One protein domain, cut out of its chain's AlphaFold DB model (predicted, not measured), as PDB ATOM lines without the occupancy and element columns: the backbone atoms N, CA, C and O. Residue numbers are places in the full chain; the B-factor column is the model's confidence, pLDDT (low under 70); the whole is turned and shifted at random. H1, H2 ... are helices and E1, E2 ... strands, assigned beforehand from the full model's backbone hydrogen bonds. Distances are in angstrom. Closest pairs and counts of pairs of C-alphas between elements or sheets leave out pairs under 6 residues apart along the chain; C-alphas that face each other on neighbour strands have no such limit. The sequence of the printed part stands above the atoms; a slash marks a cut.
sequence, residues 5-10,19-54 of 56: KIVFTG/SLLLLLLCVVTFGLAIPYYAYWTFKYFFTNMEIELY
ATOM      1  N   LYS A   5      24.322 167.370  14.915       83.94
ATOM      2  CA  LYS A   5      24.974 166.869  16.127       83.94
ATOM      3  C   LYS A   5      25.017 165.346  16.058       83.94
ATOM      4  O   LYS A   5      24.019 164.717  15.727       83.94
ATOM      5  N   ILE A   6      26.166 164.756  16.377       85.38
ATOM      6  CA  ILE A   6      26.262 163.305  16.558       85.38
ATOM      7  C   ILE A   6      25.751 162.997  17.965       85.38
ATOM      8  O   ILE A   6      26.279 163.532  18.945       85.38
ATOM      9  N   VAL A   7      24.713 162.173  18.058       89.50
ATOM     10  CA  VAL A   7      24.109 161.746  19.322       89.50
ATOM     11  C   VAL A   7      24.187 160.229  19.408       89.50
ATOM     12  O   VAL A   7      23.933 159.523  18.437       89.50
ATOM     13  N   PHE A   8      24.578 159.730  20.576       89.38
ATOM     14  CA  PHE A   8      24.587 158.304  20.859       89.38
ATOM     15  C   PHE A   8      23.294 157.924  21.583       89.38
ATOM     16  O   PHE A   8      23.057 158.398  22.693       89.38
ATOM     17  N   THR A   9      22.472 157.082  20.961       91.75
ATOM     18  CA  THR A   9      21.160 156.640  21.474       91.75
ATOM     19  C   THR A   9      21.216 155.262  22.144       91.75
ATOM     20  O   THR A   9      20.192 154.713  22.551       91.75
ATOM     21  N   GLY A  10      22.416 154.694  22.305       88.44
ATOM     22  CA  GLY A  10      22.602 153.345  22.831       88.44
ATOM     23  C   GLY A  10      22.280 153.214  24.321       88.44
ATOM     24  O   GLY A  10      22.574 154.094  25.131       88.44
ATOM     25  N   SER A  19      28.217 142.574  26.656       94.44
ATOM     26  CA  SER A  19      29.676 142.548  26.772       94.44
ATOM     27  C   SER A  19      30.161 141.521  27.798       94.44
ATOM     28  O   SER A  19      31.119 140.797  27.534       94.44
ATOM     29  N   LEU A  20      29.446 141.370  28.917       96.94
ATOM     30  CA  LEU A  20      29.762 140.395  29.960       96.94
ATOM     31  C   LEU A  20      29.572 138.951  29.469       96.94
ATOM     32  O   LEU A  20      30.421 138.094  29.712       96.94
ATOM     33  N   LEU A  21      28.492 138.688  28.726       96.69
ATOM     34  CA  LEU A  21      28.244 137.383  28.105       96.69
ATOM     35  C   LEU A  21      29.308 137.031  27.057       96.69
ATOM     36  O   LEU A  21      29.771 135.892  27.000       96.69
ATOM     37  N   LEU A  22      29.727 138.000  26.242       96.00
ATOM     38  CA  LEU A  22      30.764 137.790  25.229       96.00
ATOM     39  C   LEU A  22      32.153 137.622  25.843       96.00
ATOM     40  O   LEU A  22      32.942 136.816  25.351       96.00
ATOM     41  N   LEU A  23      32.440 138.320  26.940       95.75
ATOM     42  CA  LEU A  23      33.653 138.104  27.721       95.75
ATOM     43  C   LEU A  23      33.694 136.673  28.265       95.75
ATOM     44  O   LEU A  23      34.704 135.991  28.108       95.75
ATOM     45  N   LEU A  24      32.587 136.189  28.838       97.25
ATOM     46  CA  LEU A  24      32.477 134.807  29.306       97.25
ATOM     47  C   LEU A  24      32.695 133.808  28.160       97.25
ATOM     48  O   LEU A  24      33.436 132.840  28.321       97.25
ATOM     49  N   LEU A  25      32.120 134.069  26.983       95.88
ATOM     50  CA  LEU A  25      32.350 133.256  25.789       95.88
ATOM     51  C   LEU A  25      33.831 133.248  25.386       95.88
ATOM     52  O   LEU A  25      34.366 132.193  25.050       95.88
ATOM     53  N   CYS A  26      34.518 134.390  25.454       96.38
ATOM     54  CA  CYS A  26      35.959 134.458  25.212       96.38
ATOM     55  C   CYS A  26      36.739 133.608  26.222       96.38
ATOM     56  O   CYS A  26      37.651 132.900  25.817       96.38
ATOM     57  N   VAL A  27      36.366 133.613  27.506       97.12
ATOM     58  CA  VAL A  27      37.012 132.767  28.528       97.12
ATOM     59  C   VAL A  27      36.818 131.280  28.215       97.12
ATOM     60  O   VAL A  27      37.790 130.533  28.186       97.12
ATOM     61  N   VAL A  28      35.587 130.854  27.919       97.12
ATOM     62  CA  VAL A  28      35.261 129.442  27.629       97.12
ATOM     63  C   VAL A  28      35.928 128.951  26.344       97.12
ATOM     64  O   VAL A  28      36.343 127.800  26.252       97.12
ATOM     65  N   THR A  29      36.051 129.825  25.348       96.44
ATOM     66  CA  THR A  29      36.659 129.504  24.049       96.44
ATOM     67  C   THR A  29      38.165 129.775  23.998       96.44
ATOM     68  O   THR A  29      38.743 129.753  22.912       96.44
ATOM     69  N   PHE A  30      38.805 130.062  25.140       95.88
ATOM     70  CA  PHE A  30      40.225 130.437  25.230       95.88
ATOM     71  C   PHE A  30      40.629 131.560  24.253       95.88
ATOM     72  O   PHE A  30      41.710 131.558  23.673       95.88
ATOM     73  N   GLY A  31      39.741 132.535  24.055       92.62
ATOM     74  CA  GLY A  31      39.974 133.721  23.235       92.62
ATOM     75  C   GLY A  31      39.586 133.588  21.762       92.62
ATOM     76  O   GLY A  31      39.658 134.579  21.038       92.62
ATOM     77  N   LEU A  32      39.105 132.431  21.293       96.00
ATOM     78  CA  LEU A  32      38.678 132.281  19.891       96.00
ATOM     79  C   LEU A  32      37.518 133.214  19.515       96.00
ATOM     80  O   LEU A  32      37.417 133.641  18.367       96.00
ATOM     81  N   ALA A  33      36.660 133.570  20.474       95.62
ATOM     82  CA  ALA A  33      35.542 134.486  20.247       95.62
ATOM     83  C   ALA A  33      35.926 135.983  20.245       95.62
ATOM     84  O   ALA A  33      35.060 136.824  19.994       95.62
ATOM     85  N   ILE A  34      37.195 136.346  20.475       94.88
ATOM     86  CA  ILE A  34      37.643 137.752  20.533       94.88
ATOM     87  C   ILE A  34      37.307 138.545  19.252       94.88
ATOM     88  O   ILE A  34      36.794 139.661  19.382       94.88
ATOM     89  N   PRO A  35      37.511 138.028  18.020       96.19
ATOM     90  CA  PRO A  35      37.157 138.765  16.804       96.19
ATOM     91  C   PRO A  35      35.659 139.071  16.711       96.19
ATOM     92  O   PRO A  35      35.268 140.160  16.290       96.19
ATOM     93  N   TYR A  36      34.815 138.129  17.145       95.12
ATOM     94  CA  TYR A  36      33.368 138.328  17.192       95.12
ATOM     95  C   TYR A  36      32.982 139.363  18.248       95.12
ATOM     96  O   TYR A  36      32.154 140.231  17.975       95.12
ATOM     97  N   TYR A  37      33.617 139.315  19.421       95.00
ATOM     98  CA  TYR A  37      33.416 140.309  20.469       95.00
ATOM     99  C   TYR A  37      33.749 141.722  19.973       95.00
ATOM    100  O   TYR A  37      32.916 142.619  20.081       95.00
ATOM    101  N   ALA A  38      34.907 141.900  19.330       95.56
ATOM    102  CA  ALA A  38      35.305 143.180  18.748       95.56
ATOM    103  C   ALA A  38      34.312 143.657  17.676       95.56
ATOM    104  O   ALA A  38      33.836 144.791  17.744       95.56
ATOM    105  N   TYR A  39      33.947 142.791  16.723       96.50
ATOM    106  CA  TYR A  39      32.944 143.105  15.701       96.50
ATOM    107  C   TYR A  39      31.623 143.561  16.323       96.50
ATOM    108  O   TYR A  39      31.052 144.570  15.905       96.50
ATOM    109  N   TRP A  40      31.146 142.832  17.333       96.12
ATOM    110  CA  TRP A  40      29.893 143.137  18.003       96.12
ATOM    111  C   TRP A  40      29.949 144.496  18.708       96.12
ATOM    112  O   TRP A  40      29.029 145.297  18.546       96.12
ATOM    113  N   THR A  41      31.049 144.792  19.406       94.50
ATOM    114  CA  THR A  41      31.276 146.089  20.051       94.50
ATOM    115  C   THR A  41      31.241 147.224  19.035       94.50
ATOM    116  O   THR A  41      30.465 148.164  19.204       94.50
ATOM    117  N   PHE A  42      32.007 147.131  17.945       95.06
ATOM    118  CA  PHE A  42      31.992 148.164  16.904       95.06
ATOM    119  C   PHE A  42      30.596 148.336  16.313       95.06
ATOM    120  O   PHE A  42      30.091 149.456  16.247       95.06
ATOM    121  N   LYS A  43      29.940 147.233  15.944       95.19
ATOM    122  CA  LYS A  43      28.578 147.257  15.412       95.19
ATOM    123  C   LYS A  43      27.625 147.977  16.361       95.19
ATOM    124  O   LYS A  43      26.882 148.840  15.912       95.19
ATOM    125  N   TYR A  44      27.671 147.669  17.655       94.62
ATOM    126  CA  TYR A  44      26.816 148.312  18.645       94.62
ATOM    127  C   TYR A  44      27.016 149.831  18.664       94.62
ATOM    128  O   TYR A  44      26.041 150.576  18.609       94.62
ATOM    129  N   PHE A  45      28.262 150.305  18.683       92.62
ATOM    130  CA  PHE A  45      28.520 151.743  18.690       92.62
ATOM    131  C   PHE A  45      28.068 152.424  17.399       92.62
ATOM    132  O   PHE A  45      27.382 153.439  17.462       92.62
ATOM    133  N   PHE A  46      28.386 151.855  16.234       92.81
ATOM    134  CA  PHE A  46      28.004 152.441  14.946       92.81
ATOM    135  C   PHE A  46      26.497 152.415  14.690       92.81
ATOM    136  O   PHE A  46      25.974 153.354  14.103       92.81
ATOM    137  N   THR A  47      25.788 151.378  15.135       93.12
ATOM    138  CA  THR A  47      24.329 151.288  14.972       93.12
ATOM    139  C   THR A  47      23.578 152.279  15.859       93.12
ATOM    140  O   THR A  47      22.520 152.746  15.462       93.12
ATOM    141  N   ASN A  48      24.120 152.616  17.029       94.31
ATOM    142  CA  ASN A  48      23.492 153.552  17.965       94.31
ATOM    143  C   ASN A  48      24.041 154.987  17.845       94.31
ATOM    144  O   ASN A  48      23.789 155.821  18.713       94.31
ATOM    145  N   MET A  49      24.838 155.274  16.813       92.50
ATOM    146  CA  MET A  49      25.242 156.636  16.477       92.50
ATOM    147  C   MET A  49      24.258 157.212  15.464       92.50
ATOM    148  O   MET A  49      24.195 156.770  14.319       92.50
ATOM    149  N   GLU A  50      23.524 158.234  15.885       88.56
ATOM    150  CA  GLU A  50      22.564 158.949  15.054       88.56
ATOM    151  C   GLU A  50      23.061 160.371  14.764       88.56
ATOM    152  O   GLU A  50      23.765 160.998  15.564       88.56
ATOM    153  N   ILE A  51      22.705 160.884  13.584       87.06
ATOM    154  CA  ILE A  51      22.984 162.264  13.184       87.06
ATOM    155  C   ILE A  51      21.691 163.053  13.362       87.06
ATOM    156  O   ILE A  51      20.787 162.978  12.532       87.06
ATOM    157  N   GLU A  52      21.618 163.831  14.434       82.62
ATOM    158  CA  GLU A  52      20.509 164.743  14.677       82.62
ATOM    159  C   GLU A  52      20.734 166.010  13.838       82.62
ATOM    160  O   GLU A  52      21.618 166.826  14.125       82.62
ATOM    161  N   LEU A  53      19.987 166.145  12.740       79.06
ATOM    162  CA  LEU A  53      19.996 167.341  11.897       79.06
ATOM    163  C   LEU A  53      19.021 168.364  12.482       79.06
ATOM    164  O   LEU A  53      17.833 168.085  12.604       79.06
ATOM    165  N   TYR A  54      19.517 169.555  12.812       68.94
ATOM    166  CA  TYR A  54      18.662 170.648  13.266       68.94
ATOM    167  C   TYR A  54      18.179 171.440  12.046       68.94
ATOM    168  O   TYR A  54      18.990 172.101  11.388       68.94
TER     169      TYR A  54
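Overview. This is residues 5 to 10 and 19 to 54 of the 56 residues of the protein "Uncharacterized membrane protein YjgN (DUF898 family)" of Sphingobium jiangsuense (UniProt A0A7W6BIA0). Picture a thin rod, only just one: the helical hairpin of H1 and H2 makes one end, the antiparallel two-stranded ribbon of E1 and E2 the other. The 42 printed residues include two named helices and two named strands, in the order E1, H1, H2, E2, of mixed class. The whole is only just extended, close to loose, with a radius of gyration of the C-alphas of 14.0 A and spans of 47 by 15 by 8 A.

Along the chain. Find C-alpha 5 at (24.974, 166.869, 16.127); there E1, residues 5 to 8, begins its 9.8 A. Beyond the cut come H1, residues 19 to 28, 14.3 A, and H2, residues 34 to 47, 19.8 A. E2, residues 49 to 53, 12.8 A, ends at C-alpha 53 (19.996, 167.341, 11.897).

Arrangement. E1 and E2 are antiparallel at 149 degrees; N 7 and O 50, 2.9 A apart, are within hydrogen-bond range. The hairpin helices H1 and H2 touch, opposite ways at a shallow tilt of 12 degrees; their closest C-alphas, Cys 26 and Ile 34, are 6.0 A apart. H1 and E2 are apart. In H1 and H2 every O i to N i+4 pair is within range.

Size, cuts and confidence. The farthest C-alphas, Phe 30 and Tyr 54, are 47.2 A apart. Residues 11 to 18 are not printed; C-alphas 10 and 19 stand 13.5 A apart across that cut. Of the links printed whole, none is long. Look at Tyr 54 for the one pLDDT under 70.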